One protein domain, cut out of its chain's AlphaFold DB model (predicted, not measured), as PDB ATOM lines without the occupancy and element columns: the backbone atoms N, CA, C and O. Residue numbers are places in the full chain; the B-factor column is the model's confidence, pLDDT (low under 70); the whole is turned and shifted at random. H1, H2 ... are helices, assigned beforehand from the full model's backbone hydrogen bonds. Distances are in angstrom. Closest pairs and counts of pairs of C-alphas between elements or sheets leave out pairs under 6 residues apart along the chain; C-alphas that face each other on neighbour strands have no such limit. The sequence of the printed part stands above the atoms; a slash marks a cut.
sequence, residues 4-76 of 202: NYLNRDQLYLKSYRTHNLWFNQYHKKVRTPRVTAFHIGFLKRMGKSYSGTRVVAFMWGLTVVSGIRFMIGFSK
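Overview. This is residues 4 to 76 of the 202 residues of the protein "Hypothetical protein" of Strombidium rassoulzadegani (UniProt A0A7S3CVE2). One long helix, H2, and a short helix, H1, meet near the end of H1 and the beginning of H2 as a V, and a long stretch without named elements, residues 4 to 37, runs from H1 to the far end of a thin rod. Residues 61 to 76 stick out at one end of the rod and residues 4 to 11 at the other. The printed part has 73 residues, with two named helices in the order H1, H2 and no named strand; the class is all helix, though under half of the residues, 35 of 73, are in named elements. The whole is extended, with a radius of gyration of the C-alphas of 19.1 A and spans of 72 by 28 by 14 A.

Along the chain. H2 is residues 50 to 74, 36.3 A from first to last C-alpha, from C-alpha 50 at (83.676, 17.366, -10.641) to C-alpha 74 at (88.310, 53.326, -10.030). H1 is residues 38 to 47, 14.2 A long, and begins with C-alpha 38 at (95.224, 26.175, -18.712).

Arrangement. H2 touches H1 with residues 50 to 57 alone. Their closest C-alphas, those of Gly 47 and Thr 53, are 4.3 A apart. The two helices run opposite ways at a steep tilt of 54 degrees. In H1 and H2 every O i to N i+4 pair is within hydrogen-bond range. Residues 15 to 16 form a short antiparallel pairing with residues 19 to 20.

Size, cuts and confidence. The C-alphas farthest apart, those of Asn 4 and Lys 76, are 72.5 A apart. Without the stretches that stand free, residues 4 to 11 and 61 to 76, the body spans 36 by 23 by 13 A. The printed part has no cut, and the link from H1 to H2 is tight. The mean pLDDT of the printed part is 84.0; residues 11, 31 to 32 and 34 are under 70.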
ATOM      1  N   ASN A   4      85.613 -10.399  11.349       87.56
ATOM      2  CA  ASN A   4      84.905 -11.637  11.000       87.56
ATOM      3  C   ASN A   4      83.406 -11.414  10.741       87.56
ATOM      4  O   ASN A   4      82.779 -12.238  10.088       87.56
ATOM      5  N   TYR A   5      82.846 -10.299  11.222       87.94
ATOM      6  CA  TYR A   5      81.448  -9.907  11.000       87.94
ATOM      7  C   TYR A   5      81.289  -8.920   9.834       87.94
ATOM      8  O   TYR A   5      80.187  -8.443   9.568       87.94
ATOM      9  N   LEU A   6      82.384  -8.569   9.151       84.06
ATOM     10  CA  LEU A   6      82.337  -7.665   8.010       84.06
ATOM     11  C   LEU A   6      81.738  -8.400   6.804       84.06
ATOM     12  O   LEU A   6      82.351  -9.325   6.269       84.06
ATOM     13  N   ASN A   7      80.562  -7.966   6.356       84.19
ATOM     14  CA  ASN A   7      79.926  -8.509   5.162       84.19
ATOM     15  C   ASN A   7      80.709  -8.088   3.903       84.19
ATOM     16  O   ASN A   7      80.677  -6.924   3.503       84.19
ATOM     17  N   ARG A   8      81.436  -9.035   3.298       80.88
ATOM     18  CA  ARG A   8      82.244  -8.808   2.085       80.88
ATOM     19  C   ARG A   8      81.426  -8.861   0.798       80.88
ATOM     20  O   ARG A   8      81.890  -8.349  -0.218       80.88
ATOM     21  N   ASP A   9      80.229  -9.437   0.857       80.81
ATOM     22  CA  ASP A   9      79.343  -9.595  -0.298       80.81
ATOM     23  C   ASP A   9      78.568  -8.305  -0.596       80.81
ATOM     24  O   ASP A   9      78.056  -8.102  -1.697       80.81
ATOM     25  N   GLN A  10      78.520  -7.381   0.366       76.00
ATOM     26  CA  GLN A  10      77.997  -6.046   0.130       76.00
ATOM     27  C   GLN A  10      79.008  -5.235  -0.693       76.00
ATOM     28  O   GLN A  10      80.115  -4.945  -0.238       76.00
ATOM     29  N   LEU A  11      78.605  -4.825  -1.903       68.00
ATOM     30  CA  LEU A  11      79.337  -3.869  -2.742       68.00
ATOM     31  C   LEU A  11      79.585  -2.577  -1.951       68.00
ATOM     32  O   LEU A  11      78.719  -1.705  -1.853       68.00
ATOM     33  N   TYR A  12      80.768  -2.453  -1.355       73.00
ATOM     34  CA  TYR A  12      81.111  -1.297  -0.542       73.00
ATOM     35  C   TYR A  12      81.515  -0.136  -1.444       73.00
ATOM     36  O   TYR A  12      82.381  -0.251  -2.301       73.00
ATOM     37  N   LEU A  13      80.915   1.032  -1.246       79.75
ATOM     38  CA  LEU A  13      81.425   2.243  -1.876       79.75
ATOM     39  C   LEU A  13      82.770   2.574  -1.229       79.75
ATOM     40  O   LEU A  13      82.846   2.770  -0.017       79.75
ATOM     41  N   LYS A  14      83.840   2.683  -2.025       83.50
ATOM     42  CA  LYS A  14      85.122   3.188  -1.521       83.50
ATOM     43  C   LYS A  14      85.015   4.698  -1.294       83.50
ATOM     44  O   LYS A  14      85.415   5.496  -2.143       83.50
ATOM     45  N   SER A  15      84.431   5.089  -0.165       84.69
ATOM     46  CA  SER A  15      84.249   6.485   0.217       84.69
ATOM     47  C   SER A  15      85.512   7.050   0.862       84.69
ATOM     48  O   SER A  15      86.004   6.512   1.851       84.69
ATOM     49  N   TYR A  16      86.008   8.170   0.349       85.50
ATOM     50  CA  TYR A  16      87.050   8.964   0.992       85.50
ATOM     51  C   TYR A  16      86.653  10.434   0.949       85.50
ATOM     52  O   TYR A  16      86.331  10.945  -0.122       85.50
ATOM     53  N   ARG A  17      86.656  11.111   2.107       84.00
ATOM     54  CA  ARG A  17      86.240  12.522   2.243       84.00
ATOM     55  C   ARG A  17      84.932  12.810   1.497       84.00
ATOM     56  O   ARG A  17      84.928  13.642   0.600       84.00
ATOM     57  N   THR A  18      83.880  12.043   1.795       84.50
ATOM     58  CA  THR A  18      82.539  12.118   1.170       84.50
ATOM     59  C   THR A  18      82.463  11.845  -0.343       84.50
ATOM     60  O   THR A  18      81.401  11.993  -0.940       84.50
ATOM     61  N   HIS A  19      83.546  11.381  -0.978       84.44
ATOM     62  CA  HIS A  19      83.578  11.063  -2.408       84.44
ATOM     63  C   HIS A  19      83.747   9.562  -2.653       84.44
ATOM     64  O   HIS A  19      84.582   8.914  -2.024       84.44
ATOM     65  N   ASN A  20      83.002   9.012  -3.615       88.44
ATOM     66  CA  ASN A  20      83.198   7.641  -4.088       88.44
ATOM     67  C   ASN A  20      84.401   7.574  -5.045       88.44
ATOM     68  O   ASN A  20      84.352   8.116  -6.151       88.44
ATOM     69  N   LEU A  21      85.467   6.885  -4.639       84.69
ATOM     70  CA  LEU A  21      86.687   6.715  -5.433       84.69
ATOM     71  C   LEU A  21      86.503   5.780  -6.631       84.69
ATOM     72  O   LEU A  21      87.246   5.880  -7.602       84.69
ATOM     73  N   TRP A  22      85.508   4.896  -6.590       85.38
ATOM     74  CA  TRP A  22      85.175   4.013  -7.709       85.38
ATOM     75  C   TRP A  22      84.275   4.681  -8.752       85.38
ATOM     76  O   TRP A  22      83.883   4.064  -9.739       85.38
ATOM     77  N   PHE A  23      83.955   5.963  -8.574       84.12
ATOM     78  CA  PHE A  23      83.204   6.717  -9.561       84.12
ATOM     79  C   PHE A  23      84.048   6.966 -10.822       84.12
ATOM     80  O   PHE A  23      84.951   7.804 -10.837       84.12
ATOM     81  N   ASN A  24      83.718   6.266 -11.910       81.69
ATOM     82  CA  ASN A  24      84.381   6.446 -13.199       81.69
ATOM     83  C   ASN A  24      83.946   7.765 -13.875       81.69
ATOM     84  O   ASN A  24      82.963   7.833 -14.617       81.69
ATOM     85  N   GLN A  25      84.715   8.826 -13.617       77.50
ATOM     86  CA  GLN A  25      84.493  10.180 -14.147       77.50
ATOM     87  C   GLN A  25      84.644  10.269 -15.678       77.50
ATOM     88  O   GLN A  25      84.084  11.176 -16.298       77.50
ATOM     89  N   TYR A  26      85.392   9.348 -16.292       71.75
ATOM     90  CA  TYR A  26      85.672   9.352 -17.729       71.75
ATOM     91  C   TYR A  26      84.559   8.682 -18.529       71.75
ATOM     92  O   TYR A  26      84.125   9.228 -19.541       71.75
ATOM     93  N   HIS A  27      84.034   7.560 -18.033       73.56
ATOM     94  CA  HIS A  27      82.933   6.840 -18.678       73.56
ATOM     95  C   HIS A  27      81.648   7.674 -18.719       73.56
ATOM     96  O   HIS A  27      80.982   7.761 -19.745       73.56
ATOM     97  N   LYS A  28      81.334   8.383 -17.626       75.69
ATOM     98  CA  LYS A  28      80.161   9.273 -17.549       75.69
ATOM     99  C   LYS A  28      80.349  10.620 -18.258       75.69
ATOM    100  O   LYS A  28      79.551  11.529 -18.064       75.69
ATOM    101  N   LYS A  29      81.421  10.779 -19.041       71.56
ATOM    102  CA  LYS A  29      81.770  12.014 -19.755       71.56
ATOM    103  C   LYS A  29      81.852  13.271 -18.875       71.56
ATOM    104  O   LYS A  29      81.721  14.391 -19.351       71.56
ATOM    105  N   VAL A  30      82.131  13.098 -17.583       71.06
ATOM    106  CA  VAL A  30      82.184  14.196 -16.607       71.06
ATOM    107  C   VAL A  30      83.506  14.980 -16.721       71.06
ATOM    108  O   VAL A  30      83.581  16.156 -16.362       71.06
ATOM    109  N   ARG A  31      84.562  14.351 -17.257       69.50
ATOM    110  CA  ARG A  31      85.892  14.949 -17.502       69.50
ATOM    111  C   ARG A  31      86.434  14.697 -18.918       69.50
ATOM    112  O   ARG A  31      87.636  14.536 -19.100       69.50
ATOM    113  N   THR A  32      85.569  14.647 -19.927       65.19
ATOM    114  CA  THR A  32      85.923  14.214 -21.294       65.19
ATOM    115  C   THR A  32      86.865  15.087 -22.109       65.19
ATOM    116  O   THR A  32      87.643  14.489 -22.854       65.19
ATOM    117  N   PRO A  33      86.874  16.433 -22.040       73.88
ATOM    118  CA  PRO A  33      87.851  17.165 -22.829       73.88
ATOM    119  C   PRO A  33      89.230  16.944 -22.200       73.88
ATOM    120  O   PRO A  33      89.514  17.444 -21.105       73.88
ATOM    121  N   ARG A  34      90.052  16.130 -22.880       69.06
ATOM    122  CA  ARG A  34      91.466  15.886 -22.546       69.06
ATOM    123  C   ARG A  34      92.307  17.134 -22.796       69.06
ATOM    124  O   ARG A  34      93.238  17.401 -22.047       69.06
ATOM    125  N   VAL A  35      91.922  17.911 -23.807       78.25
ATOM    126  CA  VAL A  35      92.481  19.229 -24.096       78.25
ATOM    127  C   VAL A  35      91.572  20.270 -23.458       78.25
ATOM    128  O   VAL A  35      90.394  20.373 -23.792       78.25
ATOM    129  N   THR A  36      92.105  21.019 -22.499       83.06
ATOM    130  CA  THR A  36      91.415  22.158 -21.892       83.06
ATOM    131  C   THR A  36      92.370  23.316 -21.725       83.06
ATOM    132  O   THR A  36      93.550  23.095 -21.461       83.06
ATOM    133  N   ALA A  37      91.841  24.536 -21.806       86.88
ATOM    134  CA  ALA A  37      92.590  25.740 -21.481       86.88
ATOM    135  C   ALA A  37      93.240  25.635 -20.089       86.88
ATOM    136  O   ALA A  37      92.695  24.991 -19.184       86.88
ATOM    137  N   PHE A  38      94.397  26.281 -19.919       86.25
ATOM    138  CA  PHE A  38      95.224  26.175 -18.712       86.25
ATOM    139  C   PHE A  38      94.437  26.433 -17.420       86.25
ATOM    140  O   PHE A  38      94.498  25.626 -16.494       86.25
ATOM    141  N   HIS A  39      93.622  27.492 -17.385       82.06
ATOM    142  CA  HIS A  39      92.810  27.849 -16.220       82.06
ATOM    143  C   HIS A  39      91.799  26.746 -15.853       82.06
ATOM    144  O   HIS A  39      91.678  26.373 -14.689       82.06
ATOM    145  N   ILE A  40      91.147  26.124 -16.839       83.81
ATOM    146  CA  ILE A  40      90.236  24.989 -16.616       83.81
ATOM    147  C   ILE A  40      91.014  23.758 -16.132       83.81
ATOM    148  O   ILE A  40      90.555  23.036 -15.244       83.81
ATOM    149  N   GLY A  41      92.203  23.513 -16.690       85.94
ATOM    150  CA  GLY A  41      93.097  22.438 -16.255       85.94
ATOM    151  C   GLY A  41      93.540  22.598 -14.798       85.94
ATOM    152  O   GLY A  41      93.496  21.637 -14.027       85.94
ATOM    153  N   PHE A  42      93.891  23.821 -14.399       87.25
ATOM    154  CA  PHE A  42      94.244  24.178 -13.029       87.25
ATOM    155  C   PHE A  42      93.072  23.946 -12.060       87.25
ATOM    156  O   PHE A  42      93.219  23.221 -11.073       87.25
ATOM    157  N   LEU A  43      91.873  24.441 -12.391       88.06
ATOM    158  CA  LEU A  43      90.659  24.243 -11.586       88.06
ATOM    159  C   LEU A  43      90.292  22.758 -11.428       88.06
ATOM    160  O   LEU A  43      89.883  22.314 -10.352       88.06
ATOM    161  N   LYS A  44      90.476  21.951 -12.481       86.19
ATOM    162  CA  LYS A  44      90.272  20.493 -12.424       86.19
ATOM    163  C   LYS A  44      91.252  19.803 -11.471       86.19
ATOM    164  O   LYS A  44      90.843  18.882 -10.756       86.19
ATOM    165  N   ARG A  45      92.521  20.232 -11.446       84.94
ATOM    166  CA  ARG A  45      93.548  19.693 -10.535       84.94
ATOM    167  C   ARG A  45      93.282  20.081  -9.082       84.94
ATOM    168  O   ARG A  45      93.389  19.218  -8.215       84.94
ATOM    169  N   MET A  46      92.867  21.323  -8.834       87.88
ATOM    170  CA  MET A  46      92.504  21.801  -7.494       87.88
ATOM    171  C   MET A  46      91.254  21.099  -6.954       87.88
ATOM    172  O   MET A  46      91.261  20.582  -5.842       87.88
ATOM    173  N   GLY A  47      90.195  21.017  -7.765       85.94
ATOM    174  CA  GLY A  47      88.920  20.442  -7.343       85.94
ATOM    175  C   GLY A  47      88.952  18.929  -7.122       85.94
ATOM    176  O   GLY A  47      88.188  18.443  -6.296       85.94
ATOM    177  N   LYS A  48      89.827  18.187  -7.832       84.75
ATOM    178  CA  LYS A  48      89.989  16.705  -7.861       84.75
ATOM    179  C   LYS A  48      88.736  15.884  -8.213       84.75
ATOM    180  O   LYS A  48      88.860  14.872  -8.901       84.75
ATOM    181  N   SER A  49      87.551  16.342  -7.838       85.88
ATOM    182  CA  SER A  49      86.230  15.876  -8.230       85.88
ATOM    183  C   SER A  49      85.536  16.906  -9.121       85.88
ATOM    184  O   SER A  49      85.957  18.058  -9.234       85.88
ATOM    185  N   TYR A  50      84.464  16.485  -9.784       83.00
ATOM    186  CA  TYR A  50      83.676  17.366 -10.641       83.00
ATOM    187  C   TYR A  50      82.904  18.429  -9.853       83.00
ATOM    188  O   TYR A  50      82.908  19.597 -10.233       83.00
ATOM    189  N   SER A  51      82.293  18.035  -8.732       85.75
ATOM    190  CA  SER A  51      81.652  18.963  -7.796       85.75
ATOM    191  C   SER A  51      82.664  19.969  -7.246       85.75
ATOM    192  O   SER A  51      82.392  21.165  -7.267       85.75
ATOM    193  N   GLY A  52      83.865  19.517  -6.868       86.06
ATOM    194  CA  GLY A  52      84.952  20.395  -6.435       86.06
ATOM    195  C   GLY A  52      85.347  21.407  -7.510       86.06
ATOM    196  O   GLY A  52      85.459  22.593  -7.226       86.06
ATOM    197  N   THR A  53      85.482  20.980  -8.772       88.38
ATOM    198  CA  THR A  53      85.779  21.905  -9.882       88.38
ATOM    199  C   THR A  53      84.693  22.972 -10.059       88.38
ATOM    200  O   THR A  53      85.035  24.120 -10.325       88.38
ATOM    201  N   ARG A  54      83.407  22.635  -9.877       86.75
ATOM    202  CA  ARG A  54      82.302  23.610  -9.964       86.75
ATOM    203  C   ARG A  54      82.373  24.668  -8.863       86.75
ATOM    204  O   ARG A  54      82.223  25.847  -9.157       86.75
ATOM    205  N   VAL A  55      82.642  24.260  -7.623       89.81
ATOM    206  CA  VAL A  55      82.748  25.189  -6.485       89.81
ATOM    207  C   VAL A  55      83.932  26.139  -6.666       89.81
ATOM    208  O   VAL A  55      83.777  27.347  -6.526       89.81
ATOM    209  N   VAL A  56      85.104  25.620  -7.048       90.31
ATOM    210  CA  VAL A  56      86.289  26.469  -7.266       90.31
ATOM    211  C   VAL A  56      86.079  27.410  -8.459       90.31
ATOM    212  O   VAL A  56      86.459  28.575  -8.385       90.31
ATOM    213  N   ALA A  57      85.430  26.948  -9.534       88.44
ATOM    214  CA  ALA A  57      85.091  27.801 -10.673       88.44
ATOM    215  C   ALA A  57      84.118  28.930 -10.290       88.44
ATOM    216  O   ALA A  57      84.288  30.052 -10.755       88.44
ATOM    217  N   PHE A  58      83.138  28.655  -9.423       91.19
ATOM    218  CA  PHE A  58      82.213  29.669  -8.915       91.19
ATOM    219  C   PHE A  58      82.936  30.738  -8.085       91.19
ATOM    220  O   PHE A  58      82.771  31.928  -8.345       91.19
ATOM    221  N   MET A  59      83.802  30.320  -7.156       91.69
ATOM    222  CA  MET A  59      84.617  31.244  -6.357       91.69
ATOM    223  C   MET A  59      85.518  32.112  -7.241       91.69
ATOM    224  O   MET A  59      85.575  33.325  -7.064       91.69
ATOM    225  N   TRP A  60      86.173  31.505  -8.233       89.88
ATOM    226  CA  TRP A  60      87.006  32.236  -9.185       89.88
ATOM    227  C   TRP A  60      86.182  33.231 -10.019       89.88
ATOM    228  O   TRP A  60      86.568  34.391 -10.155       89.88
ATOM    229  N   GLY A  61      85.006  32.823 -10.503       90.81
ATOM    230  CA  GLY A  61      84.092  33.700 -11.235       90.81
ATOM    231  C   GLY A  61      83.676  34.929 -10.424       90.81
ATOM    232  O   GLY A  61      83.764  36.046 -10.929       90.81
ATOM    233  N   LEU A  62      83.316  34.746  -9.148       94.06
ATOM    234  CA  LEU A  62      82.992  35.860  -8.252       94.06
ATOM    235  C   LEU A  62      84.168  36.827  -8.091       94.06
ATOM    236  O   LEU A  62      83.971  38.032  -8.223       94.06
ATOM    237  N   THR A  63      85.383  36.312  -7.876       92.25
ATOM    238  CA  THR A  63      86.576  37.160  -7.705       92.25
ATOM    239  C   THR A  63      86.912  37.978  -8.951       92.25
ATOM    240  O   THR A  63      87.305  39.141  -8.846       92.25
ATOM    241  N   VAL A  64      86.719  37.406 -10.143       92.56
ATOM    242  CA  VAL A  64      86.964  38.109 -11.408       92.56
ATOM    243  C   VAL A  64      85.911  39.189 -11.629       92.56
ATOM    244  O   VAL A  64      86.261  40.323 -11.942       92.56
ATOM    245  N   VAL A  65      84.630  38.879 -11.409       94.50
ATOM    246  CA  VAL A  65      83.542  39.861 -11.547       94.50
ATOM    247  C   VAL A  65      83.707  41.010 -10.553       94.50
ATOM    248  O   VAL A  65      83.564  42.171 -10.936       94.50
ATOM    249  N   SER A  66      84.059  40.719  -9.296       93.19
ATOM    250  CA  SER A  66      84.339  41.765  -8.310       93.19
ATOM    251  C   SER A  66      85.550  42.608  -8.702       93.19
ATOM    252  O   SER A  66      85.493  43.827  -8.580       93.19
ATOM    253  N   GLY A  67      86.612  41.985  -9.222       94.75
ATOM    254  CA  GLY A  67      87.802  42.691  -9.697       94.75
ATOM    255  C   GLY A  67      87.495  43.622 -10.870       94.75
ATOM    256  O   GLY A  67      87.895  44.780 -10.857       94.75
ATOM    257  N   ILE A  68      86.709  43.162 -11.846       92.81
ATOM    258  CA  ILE A  68      86.265  43.991 -12.975       92.81
ATOM    259  C   ILE A  68      85.428  45.170 -12.474       92.81
ATOM    260  O   ILE A  68      85.682  46.312 -12.853       92.81
ATOM    261  N   ARG A  69      84.454  44.922 -11.589       91.00
ATOM    262  CA  ARG A  69      83.609  45.987 -11.031       91.00
ATOM    263  C   ARG A  69      84.420  47.009 -10.237       91.00
ATOM    264  O   ARG A  69      84.139  48.199 -10.332       91.00
ATOM    265  N   PHE A  70      85.424  46.552  -9.493       91.94
ATOM    266  CA  PHE A  70      86.365  47.411  -8.784       91.94
ATOM    267  C   PHE A  70      87.145  48.289  -9.767       91.94
ATOM    268  O   PHE A  70      87.085  49.507  -9.659       91.94
ATOM    269  N   MET A  71      87.774  47.704 -10.789       91.81
ATOM    270  CA  MET A  71      88.541  48.461 -11.786       91.81
ATOM    271  C   MET A  71      87.681  49.488 -12.538       91.81
ATOM    272  O   MET A  71      88.109  50.623 -12.735       91.81
ATOM    273  N   ILE A  72      86.443  49.130 -12.894       89.00
ATOM    274  CA  ILE A  72      85.486  50.069 -13.499       89.00
ATOM    275  C   ILE A  72      85.146  51.206 -12.526       89.00
ATOM    276  O   ILE A  72      85.053  52.355 -12.943       89.00
ATOM    277  N   GLY A  73      84.979  50.906 -11.235       82.88
ATOM    278  CA  GLY A  73      84.729  51.908 -10.199       82.88
ATOM    279  C   GLY A  73      85.874  52.911 -10.037       82.88
ATOM    280  O   GLY A  73      85.608  54.101  -9.920       82.88
ATOM    281  N   PHE A  74      87.128  52.454 -10.104       84.81
ATOM    282  CA  PHE A  74      88.310  53.326 -10.030       84.81
ATOM    283  C   PHE A  74      88.530  54.165 -11.292       84.81
ATOM    284  O   PHE A  74      89.128  55.232 -11.220       84.81
ATOM    285  N   SER A  75      88.043  53.702 -12.444       79.50
ATOM    286  CA  SER A  75      88.194  54.414 -13.716       79.50
ATOM    287  C   SER A  75      87.135  55.497 -13.949       79.50
ATOM    288  O   SER A  75      87.238  56.231 -14.934       79.50
ATOM    289  N   LYS A  76      86.102  55.604 -13.104       77.38
ATOM    290  CA  LYS A  76      85.120  56.685 -13.221       77.38
ATOM    291  C   LYS A  76      85.746  57.987 -12.723       77.38
ATOM    292  O   LYS A  76      85.825  58.214 -11.519       77.38
TER     293      LYS A  76